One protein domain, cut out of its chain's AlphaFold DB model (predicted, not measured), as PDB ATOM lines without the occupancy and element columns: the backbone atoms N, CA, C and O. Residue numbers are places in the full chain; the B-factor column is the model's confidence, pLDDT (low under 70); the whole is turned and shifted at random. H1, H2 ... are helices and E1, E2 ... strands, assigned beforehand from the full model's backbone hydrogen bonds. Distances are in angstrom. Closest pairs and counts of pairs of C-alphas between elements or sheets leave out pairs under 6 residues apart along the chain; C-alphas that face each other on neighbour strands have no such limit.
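AT A GLANCE: This is residues 46 to 125 of the 175 residues of an uncharacterized protein of Sporothrix schenckii (strain ATCC 58251 / de Perez 2211183) (UniProt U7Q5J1). Look for an elongated row: the backbone winds back and forth through two small strand hairpins, E1 with E2 and E3 with E4, and a short pairing of residues 77 to 78 with 84 to 85 lies between them. H1 packs on the first hairpin at one end of the row, and H2 and H3 make the other end, H2 packing on E4. The 80 printed residues hold three named helices and four named strands in the order H1 E1 E2 E3 E4 H2 H3, a mixed class with 37 residues in named elements, under half. The two sheets, E1 - E2 and E3 - E4, are antiparallel. The whole is only just loose, close to compact, with a radius of gyration of the C-alphas of 14.2 A and spans of 42 by 24 by 19 A.

HOW THE PARTS SIT: Start at H1, residues 46 to 54; its closest C-alphas to E1, residues 59 to 61, are those of Gln 47 and Val 59, 5.4 A apart. E1 forms an antiparallel hairpin with E2, residues 68 to 70, where N 59 and O 70 are within hydrogen-bond range at 2.8 A. Further on, E3, residues 89 to 91, and E4, residues 98 to 100, form another, with N 90 and O 99 at 2.8 A; E2 and E3 are apart. The closest C-alphas of E4 and H2, residues 105 to 112, are those of Cys 99 and Cys 108, 5.5 A apart. H2 and H3, residues 118 to 125, only just touch, with 3 pairs of C-alphas within 8 A, the closest being Leu 105 and Ala 124 at 6.6 A; they run opposite ways at a steep tilt of 66 degrees. In H1, H2 and H3 every O i to N i+4 pair is within hydrogen-bond range.

IN THESE COORDINATES: Find C-alpha 46 at (0.308, -23.446, 30.354), from which H1 runs 12.3 A. H2 measures 10.3 A, and H3 runs 10.6 A to C-alpha 125 at (38.105, -31.616, 27.618). E1 measures 6.5 A, E2 and E4 6.8 A each, and E3 7.0 A.

THE WHOLE: The two C-alphas farthest apart, Gln 52 and Leu 122, are 43.0 A apart. The printed part has no cut, and the link from E2 to E3, 18 residues, is long. Mean pLDDT of the printed part is 90.5; look for values under 70 at residues 46 to 47 and 66.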
ATOM      1  N   ALA A  46      -0.391 -22.280  29.803       67.93
ATOM      2  CA  ALA A  46       0.308 -23.446  30.354       67.93
ATOM      3  C   ALA A  46       0.957 -23.155  31.724       67.93
ATOM      4  O   ALA A  46       0.987 -24.019  32.595       67.93
ATOM      5  N   GLN A  47       1.363 -21.900  31.949       68.33
ATOM      6  CA  GLN A  47       1.835 -21.393  33.240       68.33
ATOM      7  C   GLN A  47       0.853 -21.665  34.392       68.33
ATOM      8  O   GLN A  47       1.256 -22.184  35.428       68.33
ATOM      9  N   SER A  48      -0.442 -21.397  34.200       79.87
ATOM     10  CA  SER A  48      -1.450 -21.584  35.256       79.87
ATOM     11  C   SER A  48      -1.704 -23.053  35.611       79.87
ATOM     12  O   SER A  48      -2.124 -23.349  36.725       79.87
ATOM     13  N   ILE A  49      -1.441 -23.981  34.684       87.97
ATOM     14  CA  ILE A  49      -1.649 -25.417  34.910       87.97
ATOM     15  C   ILE A  49      -0.526 -25.976  35.785       87.97
ATOM     16  O   ILE A  49      -0.799 -26.736  36.716       87.97
ATOM     17  N   CYS A  50       0.719 -25.577  35.520       92.25
ATOM     18  CA  CYS A  50       1.868 -26.047  36.283       92.25
ATOM     19  C   CYS A  50       1.813 -25.599  37.738       92.25
ATOM     20  O   CYS A  50       1.931 -26.434  38.633       92.25
ATOM     21  N   GLU A  51       1.554 -24.317  37.979       93.15
ATOM     22  CA  GLU A  51       1.460 -23.783  39.335       93.15
ATOM     23  C   GLU A  51       0.293 -24.403  40.122       93.15
ATOM     24  O   GLU A  51       0.433 -24.732  41.299       93.15
ATOM     25  N   GLN A  52      -0.843 -24.652  39.459       91.79
ATOM     26  CA  GLN A  52      -1.996 -25.307  40.080       91.79
ATOM     27  C   GLN A  52      -1.749 -26.791  40.400       91.79
ATOM     28  O   GLN A  52      -2.297 -27.295  41.380       91.79
ATOM     29  N   THR A  53      -0.963 -27.495  39.580       92.62
ATOM     30  CA  THR A  53      -0.757 -28.952  39.702       92.62
ATOM     31  C   THR A  53       0.428 -29.300  40.602       92.62
ATOM     32  O   THR A  53       0.328 -30.209  41.421       92.62
ATOM     33  N   TYR A  54       1.540 -28.577  40.457       92.98
ATOM     34  CA  TYR A  54       2.820 -28.865  41.114       92.98
ATOM     35  C   TYR A  54       3.185 -27.846  42.202       92.98
ATOM     36  O   TYR A  54       4.162 -28.033  42.924       92.98
ATOM     37  N   GLY A  55       2.388 -26.787  42.358       94.66
ATOM     38  CA  GLY A  55       2.578 -25.766  43.381       94.66
ATOM     39  C   GLY A  55       3.378 -24.546  42.908       94.66
ATOM     40  O   GLY A  55       3.862 -24.503  41.768       94.66
ATOM     41  N   PRO A  56       3.515 -23.538  43.789       94.46
ATOM     42  CA  PRO A  56       4.123 -22.248  43.472       94.46
ATOM     43  C   PRO A  56       5.552 -22.391  42.936       94.46
ATOM     44  O   PRO A  56       6.361 -23.156  43.463       94.46
ATOM     45  N   GLY A  57       5.857 -21.634  41.879       94.27
ATOM     46  CA  GLY A  57       7.152 -21.654  41.192       94.27
ATOM     47  C   GLY A  57       7.265 -22.682  40.064       94.27
ATOM     48  O   GLY A  57       8.250 -22.665  39.333       94.27
ATOM     49  N   SER A  58       6.265 -23.545  39.877       94.54
ATOM     50  CA  SER A  58       6.251 -24.504  38.770       94.54
ATOM     51  C   SER A  58       5.851 -23.819  37.464       94.54
ATOM     52  O   SER A  58       4.764 -23.253  37.356       94.54
ATOM     53  N   VAL A  59       6.706 -23.908  36.451       93.16
ATOM     54  CA  VAL A  59       6.499 -23.324  35.121       93.16
ATOM     55  C   VAL A  59       6.532 -24.415  34.052       93.16
ATOM     56  O   VAL A  59       7.092 -25.491  34.261       93.16
ATOM     57  N   ALA A  60       5.900 -24.158  32.907       92.21
ATOM     58  CA  ALA A  60       5.881 -25.111  31.801       92.21
ATOM     59  C   ALA A  60       7.286 -25.270  31.197       92.21
ATOM     60  O   ALA A  60       7.971 -24.277  30.946       92.21
ATOM     61  N   CYS A  61       7.688 -26.516  30.965       91.33
ATOM     62  CA  CYS A  61       8.887 -26.885  30.234       91.33
ATOM     63  C   CYS A  61       8.503 -27.421  28.860       91.33
ATOM     64  O   CYS A  61       7.825 -28.441  28.761       91.33
ATOM     65  N   GLY A  62       8.981 -26.747  27.816       87.80
ATOM     66  CA  GLY A  62       8.763 -27.163  26.441       87.80
ATOM     67  C   GLY A  62       7.766 -26.308  25.671       87.80
ATOM     68  O   GLY A  62       7.432 -25.182  26.053       87.80
ATOM     69  N   ASP A  63       7.333 -26.838  24.533       82.65
ATOM     70  CA  ASP A  63       6.332 -26.196  23.690       82.65
ATOM     71  C   ASP A  63       4.915 -26.270  24.292       82.65
ATOM     72  O   ASP A  63       4.641 -26.935  25.288       82.65
ATOM     73  N   ALA A  64       3.959 -25.582  23.665       75.79
ATOM     74  CA  ALA A  64       2.570 -25.565  24.127       75.79
ATOM     75  C   ALA A  64       1.861 -26.937  24.060       75.79
ATOM     76  O   ALA A  64       0.679 -27.012  24.408       75.79
ATOM     77  N   THR A  65       2.527 -27.986  23.560       73.86
ATOM     78  CA  THR A  65       1.994 -29.350  23.463       73.86
ATOM     79  C   THR A  65       2.576 -30.293  24.510       73.86
ATOM     80  O   THR A  65       1.872 -31.206  24.945       73.86
ATOM     81  N   ALA A  66       3.796 -30.047  24.980       64.89
ATOM     82  CA  ALA A  66       4.415 -30.799  26.055       64.89
ATOM     83  C   ALA A  66       4.152 -30.120  27.406       64.89
ATOM     84  O   ALA A  66       4.852 -29.208  27.831       64.89
ATOM     85  N   ALA A  67       3.109 -30.568  28.103       76.17
ATOM     86  CA  ALA A  67       2.746 -30.055  29.424       76.17
ATOM     87  C   ALA A  67       3.610 -30.665  30.547       76.17
ATOM     88  O   ALA A  67       3.076 -31.156  31.542       76.17
ATOM     89  N   MET A  68       4.936 -30.668  30.384       89.51
ATOM     90  CA  MET A  68       5.833 -30.944  31.504       89.51
ATOM     91  C   MET A  68       5.999 -29.671  32.322       89.51
ATOM     92  O   MET A  68       6.024 -28.567  31.784       89.51
ATOM     93  N   CYS A  69       6.085 -29.816  33.636       92.99
ATOM     94  CA  CYS A  69       6.249 -28.698  34.548       92.99
ATOM     95  C   CYS A  69       7.519 -28.913  35.351       92.99
ATOM     96  O   CYS A  69       7.768 -30.019  35.826       92.99
ATOM     97  N   TYR A  70       8.297 -27.853  35.514       95.13
ATOM     98  CA  TYR A  70       9.499 -27.867  36.332       95.13
ATOM     99  C   TYR A  70       9.507 -26.646  37.240       95.13
ATOM    100  O   TYR A  70       8.900 -25.619  36.931       95.13
ATOM    101  N   ASN A  71      10.191 -26.752  38.370       95.68
ATOM    102  CA  ASN A  71      10.292 -25.675  39.334       95.68
ATOM    103  C   ASN A  71      11.757 -25.211  39.456       95.68
ATOM    104  O   ASN A  71      12.557 -25.832  40.167       95.68
ATOM    105  N   PRO A  72      12.141 -24.111  38.779       94.88
ATOM    106  CA  PRO A  72      13.502 -23.588  38.859       94.88
ATOM    107  C   PRO A  72      13.875 -23.125  40.272       94.88
ATOM    108  O   PRO A  72      15.053 -23.127  40.620       94.88
ATOM    109  N   SER A  73      12.903 -22.771  41.122       95.88
ATOM    110  CA  SER A  73      13.169 -22.334  42.499       95.88
ATOM    111  C   SER A  73      13.695 -23.455  43.398       95.88
ATOM    112  O   SER A  73      14.374 -23.165  44.379       95.88
ATOM    113  N   ILE A  74      13.433 -24.722  43.056       94.99
ATOM    114  CA  ILE A  74      14.018 -25.889  43.739       94.99
ATOM    115  C   ILE A  74      15.228 -26.466  42.991       94.99
ATOM    116  O   ILE A  74      15.748 -27.504  43.389       94.99
ATOM    117  N   GLY A  75      15.691 -25.800  41.929       95.51
ATOM    118  CA  GLY A  75      16.861 -26.203  41.151       95.51
ATOM    119  C   GLY A  75      16.591 -27.227  40.050       95.51
ATOM    120  O   GLY A  75      17.542 -27.834  39.575       95.51
ATOM    121  N   GLN A  76      15.337 -27.438  39.640       96.11
ATOM    122  CA  GLN A  76      15.055 -28.229  38.438       96.11
ATOM    123  C   GLN A  76      15.406 -27.436  37.171       96.11
ATOM    124  O   GLN A  76      15.237 -26.214  37.132       96.11
ATOM    125  N   SER A  77      15.834 -28.127  36.113       94.58
ATOM    126  CA  SER A  77      16.144 -27.517  34.812       94.58
ATOM    127  C   SER A  77      15.254 -28.066  33.702       94.58
ATOM    128  O   SER A  77      15.028 -29.272  33.636       94.58
ATOM    129  N   CYS A  78      14.795 -27.196  32.803       94.89
ATOM    130  CA  CYS A  78      14.051 -27.591  31.609       94.89
ATOM    131  C   CYS A  78      14.991 -27.972  30.462       94.89
ATOM    132  O   CYS A  78      15.928 -27.228  30.159       94.89
ATOM    133  N   CYS A  79      14.720 -29.106  29.822       94.61
ATOM    134  CA  CYS A  79      15.507 -29.646  28.722       94.61
ATOM    135  C   CYS A  79      14.863 -29.362  27.364       94.61
ATOM    136  O   CYS A  79      13.661 -29.122  27.247       94.61
ATOM    137  N   VAL A  80      15.688 -29.380  26.315       89.81
ATOM    138  CA  VAL A  80      15.275 -29.040  24.942       89.81
ATOM    139  C   VAL A  80      14.230 -30.009  24.373       89.81
ATOM    140  O   VAL A  80      13.451 -29.651  23.499       89.81
ATOM    141  N   ASP A  81      14.197 -31.230  24.891       87.59
ATOM    142  CA  ASP A  81      13.312 -32.332  24.518       87.59
ATOM    143  C   ASP A  81      11.973 -32.327  25.267       87.59
ATOM    144  O   ASP A  81      11.260 -33.329  25.286       87.59
ATOM    145  N   ASN A  82      11.626 -31.195  25.882       85.27
ATOM    146  CA  ASN A  82      10.488 -31.045  26.786       85.27
ATOM    147  C   ASN A  82      10.573 -31.934  28.046       85.27
ATOM    148  O   ASN A  82       9.575 -32.116  28.742       85.27
ATOM    149  N   GLY A  83      11.746 -32.501  28.342       89.71
ATOM    150  CA  GLY A  83      12.050 -33.169  29.607       89.71
ATOM    151  C   GLY A  83      12.474 -32.176  30.687       89.71
ATOM    152  O   GLY A  83      12.735 -31.008  30.409       89.71
ATOM    153  N   PHE A  84      12.584 -32.630  31.932       94.04
ATOM    154  CA  PHE A  84      13.214 -31.848  32.995       94.04
ATOM    155  C   PHE A  84      14.203 -32.710  33.774       94.04
ATOM    156  O   PHE A  84      14.046 -33.928  33.863       94.04
ATOM    157  N   CYS A  85      15.204 -32.059  34.357       96.51
ATOM    158  CA  CYS A  85      16.129 -32.686  35.285       96.51
ATOM    159  C   CYS A  85      15.863 -32.204  36.707       96.51
ATOM    160  O   CYS A  85      15.533 -31.037  36.935       96.51
ATOM    161  N   ASP A  86      16.005 -33.125  37.659       96.39
ATOM    162  CA  ASP A  86      15.931 -32.814  39.082       96.39
ATOM    163  C   ASP A  86      17.066 -31.894  39.532       96.39
ATOM    164  O   ASP A  86      18.071 -31.715  38.847       96.39
ATOM    165  N   ARG A  87      16.922 -31.354  40.742       96.17
ATOM    166  CA  ARG A  87      17.988 -30.604  41.403       96.17
ATOM    167  C   ARG A  87      19.296 -31.394  41.423       96.17
ATOM    168  O   ARG A  87      19.310 -32.563  41.807       96.17
ATOM    169  N   GLY A  88      20.397 -30.714  41.106       95.69
ATOM    170  CA  GLY A  88      21.729 -31.320  41.069       95.69
ATOM    171  C   GLY A  88      22.016 -32.058  39.763       95.69
ATOM    172  O   GLY A  88      22.986 -32.817  39.696       95.69
ATOM    173  N   LYS A  89      21.155 -31.887  38.755       96.61
ATOM    174  CA  LYS A  89      21.326 -32.438  37.421       96.61
ATOM    175  C   LYS A  89      21.145 -31.354  36.362       96.61
ATOM    176  O   LYS A  89      20.340 -30.441  36.527       96.61
ATOM    177  N   TYR A  90      21.809 -31.542  35.229       94.12
ATOM    178  CA  TYR A  90      21.680 -30.715  34.037       94.12
ATOM    179  C   TYR A  90      21.274 -31.548  32.820       94.12
ATOM    180  O   TYR A  90      21.553 -32.746  32.728       94.12
ATOM    181  N   CYS A  91      20.623 -30.897  31.857       94.98
ATOM    182  CA  CYS A  91      20.200 -31.523  30.610       94.98
ATOM    183  C   CYS A  91      21.407 -31.872  29.739       94.98
ATOM    184  O   CYS A  91      22.182 -30.990  29.351       94.98
ATOM    185  N   ALA A  92      21.556 -33.150  29.400       93.20
ATOM    186  CA  ALA A  92      22.566 -33.569  28.446       93.20
ATOM    187  C   ALA A  92      22.233 -33.022  27.042       93.20
ATOM    188  O   ALA A  92      21.072 -32.767  26.721       93.20
ATOM    189  N   PRO A  93      23.225 -32.901  26.142       90.17
ATOM    190  CA  PRO A  93      22.987 -32.543  24.741       90.17
ATOM    191  C   PRO A  93      22.156 -33.573  23.964       90.17
ATOM    192  O   PRO A  93      21.767 -33.310  22.828       90.17
ATOM    193  N   VAL A  94      21.932 -34.754  24.546       89.89
ATOM    194  CA  VAL A  94      21.107 -35.819  23.982       89.89
ATOM    195  C   VAL A  94      19.727 -35.775  24.654       89.89
ATOM    196  O   VAL A  94      19.670 -35.857  25.882       89.89
ATOM    197  N   PRO A  95      18.628 -35.675  23.879       90.84
ATOM    198  CA  PRO A  95      17.257 -35.733  24.386       90.84
ATOM    199  C   PRO A  95      17.017 -36.889  25.363       90.84
ATOM    200  O   PRO A  95      17.389 -38.027  25.072       90.84
ATOM    201  N   GLY A  96      16.364 -36.608  26.489       89.83
ATOM    202  CA  GLY A  96      15.950 -37.599  27.480       89.83
ATOM    203  C   GLY A  96      16.987 -37.936  28.552       89.83
ATOM    204  O   GLY A  96      16.717 -38.802  29.383       89.83
ATOM    205  N   TYR A  97      18.151 -37.278  28.565       93.30
ATOM    206  CA  TYR A  97      19.224 -37.577  29.516       93.30
ATOM    207  C   TYR A  97      19.536 -36.404  30.450       93.30
ATOM    208  O   TYR A  97      19.674 -35.256  30.028       93.30
ATOM    209  N   CYS A  98      19.723 -36.736  31.729       95.85
ATOM    210  CA  CYS A  98      20.121 -35.816  32.788       95.85
ATOM    211  C   CYS A  98      21.444 -36.271  33.400       95.85
ATOM    212  O   CYS A  98      21.535 -37.388  33.910       95.85
ATOM    213  N   CYS A  99      22.444 -35.400  33.379       96.29
ATOM    214  CA  CYS A  99      23.756 -35.628  33.979       96.29
ATOM    215  C   CYS A  99      23.822 -34.984  35.363       96.29
ATOM    216  O   CYS A  99      23.163 -33.976  35.579       96.29
ATOM    217  N   LEU A 100      24.607 -35.526  36.295       96.52
ATOM    218  CA  LEU A 100      24.829 -34.882  37.597       96.52
ATOM    219  C   LEU A 100      25.705 -33.634  37.435       96.52
ATOM    220  O   LEU A 100      26.686 -33.679  36.704       96.52
ATOM    221  N   ASP A 101      25.435 -32.562  38.179       94.25
ATOM    222  CA  ASP A 101      26.241 -31.323  38.137       94.25
ATOM    223  C   ASP A 101      27.709 -31.544  38.542       94.25
ATOM    224  O   ASP A 101      28.598 -30.783  38.164       94.25
ATOM    225  N   THR A 102      27.970 -32.599  39.316       94.44
ATOM    226  CA  THR A 102      29.312 -33.011  39.750       94.44
ATOM    227  C   THR A 102      30.005 -33.954  38.770       94.44
ATOM    228  O   THR A 102      31.159 -34.315  38.988       94.44
ATOM    229  N   GLU A 103      29.304 -34.407  37.734       93.68
ATOM    230  CA  GLU A 103      29.796 -35.370  36.758       93.68
ATOM    231  C   GLU A 103      30.118 -34.669  35.437       93.68
ATOM    232  O   GLU A 103      29.323 -33.899  34.887       93.68
ATOM    233  N   ASP A 104      31.306 -34.943  34.898       92.18
ATOM    234  CA  ASP A 104      31.670 -34.420  33.593       92.18
ATOM    235  C   ASP A 104      30.812 -35.061  32.492       92.18
ATOM    236  O   ASP A 104      30.375 -36.211  32.578       92.18
ATOM    237  N   LEU A 105      30.580 -34.314  31.415       92.46
ATOM    238  CA  LEU A 105      29.690 -34.753  30.344       92.46
ATOM    239  C   LEU A 105      30.126 -36.094  29.724       92.46
ATOM    240  O   LEU A 105      29.282 -36.866  29.274       92.46
ATOM    241  N   ARG A 106      31.433 -36.390  29.710       92.73
ATOM    242  CA  ARG A 106      31.979 -37.640  29.168       92.73
ATOM    243  C   ARG A 106      31.729 -38.817  30.113       92.73
ATOM    244  O   ARG A 106      31.379 -39.887  29.618       92.73
ATOM    245  N   ALA A 107      31.878 -38.639  31.422       94.50
ATOM    246  CA  ALA A 107      31.476 -39.633  32.414       94.50
ATOM    247  C   ALA A 107      29.969 -39.908  32.325       94.50
ATOM    248  O   ALA A 107      29.588 -41.071  32.191       94.50
ATOM    249  N   CYS A 108      29.150 -38.856  32.229       95.75
ATOM    250  CA  CYS A 108      27.702 -38.995  32.077       95.75
ATOM    251  C   CYS A 108      27.342 -39.793  30.820       95.75
ATOM    252  O   CYS A 108      26.587 -40.759  30.892       95.75
ATOM    253  N   ALA A 109      27.937 -39.451  29.675       95.14
ATOM    254  CA  ALA A 109      27.739 -40.165  28.414       95.14
ATOM    255  C   ALA A 109      28.117 -41.647  28.512       95.14
ATOM    256  O   ALA A 109      27.358 -42.522  28.095       95.14
ATOM    257  N   LYS A 110      29.262 -41.937  29.139       95.65
ATOM    258  CA  LYS A 110      29.732 -43.303  29.375       95.65
ATOM    259  C   LYS A 110      28.782 -44.088  30.285       95.65
ATOM    260  O   LYS A 110      28.502 -45.246  29.995       95.65
ATOM    261  N   ASN A 111      28.295 -43.470  31.358       94.82
ATOM    262  CA  ASN A 111      27.403 -44.100  32.331       94.82
ATOM    263  C   ASN A 111      25.990 -44.309  31.771       94.82
ATOM    264  O   ASN A 111      25.358 -45.324  32.052       94.82
ATOM    265  N   ALA A 112      25.516 -43.377  30.947       93.95
ATOM    266  CA  ALA A 112      24.216 -43.437  30.291       93.95
ATOM    267  C   ALA A 112      24.218 -44.249  28.981       93.95
ATOM    268  O   ALA A 112      23.154 -44.529  28.435       93.95
ATOM    269  N   GLY A 113      25.392 -44.633  28.471       93.98
ATOM    270  CA  GLY A 113      25.527 -45.445  27.262       93.98
ATOM    271  C   GLY A 113      25.258 -44.692  25.955       93.98
ATOM    272  O   GLY A 113      24.905 -45.327  24.962       93.98
ATOM    273  N   PHE A 114      25.423 -43.365  25.931       92.18
ATOM    274  CA  PHE A 114      25.346 -42.570  24.701       92.18
ATOM    275  C   PHE A 114      26.727 -42.065  24.272       92.18
ATOM    276  O   PHE A 114      27.601 -41.800  25.095       92.18
ATOM    277  N   GLU A 115      26.936 -41.902  22.966       91.81
ATOM    278  CA  GLU A 115      28.165 -41.308  22.440       91.81
ATOM    279  C   GLU A 115      28.017 -39.800  22.254       91.81
ATOM    280  O   GLU A 115      27.048 -39.296  21.686       91.81
ATOM    281  N   LEU A 116      29.025 -39.061  22.716       90.69
ATOM    282  CA  LEU A 116      29.122 -37.628  22.473       90.69
ATOM    283  C   LEU A 116      29.704 -37.368  21.079       90.69
ATOM    284  O   LEU A 116      30.762 -37.920  20.762       90.69
ATOM    285  N   PRO A 117      29.123 -36.447  20.290       90.24
ATOM    286  CA  PRO A 117      29.777 -35.896  19.110       90.24
ATOM    287  C   PRO A 117      31.203 -35.429  19.432       90.24
ATOM    288  O   PRO A 117      31.428 -34.775  20.453       90.24
ATOM    289  N   VAL A 118      32.169 -35.715  18.551       89.35
ATOM    290  CA  VAL A 118      33.597 -35.373  18.747       89.35
ATOM    291  C   VAL A 118      33.796 -33.887  19.084       89.35
ATOM    292  O   VAL A 118      34.625 -33.537  19.924       89.35
ATOM    293  N   SER A 119      32.981 -33.006  18.502       89.82
ATOM    294  CA  SER A 119      32.969 -31.568  18.791       89.82
ATOM    295  C   SER A 119      32.668 -31.241  20.261       89.82
ATOM    296  O   SER A 119      33.295 -30.351  20.838       89.82
ATOM    297  N   LEU A 120      31.752 -31.978  20.894       87.75
ATOM    298  CA  LEU A 120      31.415 -31.817  22.309       87.75
ATOM    299  C   LEU A 120      32.464 -32.450  23.218       87.75
ATOM    300  O   LEU A 120      32.764 -31.895  24.274       87.75
ATOM    301  N   GLN A 121      33.081 -33.552  22.791       86.87
ATOM    302  CA  GLN A 121      34.181 -34.166  23.534       86.87
ATOM    303  C   GLN A 121      35.387 -33.225  23.663       86.87
ATOM    304  O   GLN A 121      35.993 -33.138  24.734       86.87
ATOM    305  N   LEU A 122      35.717 -32.495  22.592       86.05
ATOM    306  CA  LEU A 122      36.781 -31.487  22.597       86.05
ATOM    307  C   LEU A 122      36.446 -30.324  23.538       86.05
ATOM    308  O   LEU A 122      37.298 -29.886  24.308       86.05
ATOM    309  N   ARG A 123      35.190 -29.861  23.538       84.39
ATOM    310  CA  ARG A 123      34.745 -28.771  24.419       84.39
ATOM    311  C   ARG A 123      34.738 -29.174  25.895       84.39
ATOM    312  O   ARG A 123      35.176 -28.387  26.725       84.39
ATOM    313  N   ALA A 124      34.293 -30.393  26.203       78.80
ATOM    314  CA  ALA A 124      34.310 -30.935  27.560       78.80
ATOM    315  C   ALA A 124      35.744 -31.090  28.094       78.80
ATOM    316  O   ALA A 124      35.999 -30.804  29.256       78.80
ATOM    317  N   SER A 125      36.693 -31.469  27.232       76.11
ATOM    318  CA  SER A 125      38.105 -31.616  27.618       76.11
ATOM    319  C   SER A 125      38.804 -30.266  27.846       76.11
ATOM    320  O   SER A 125      39.723 -30.184  28.657       76.11
TER     321      SER A 125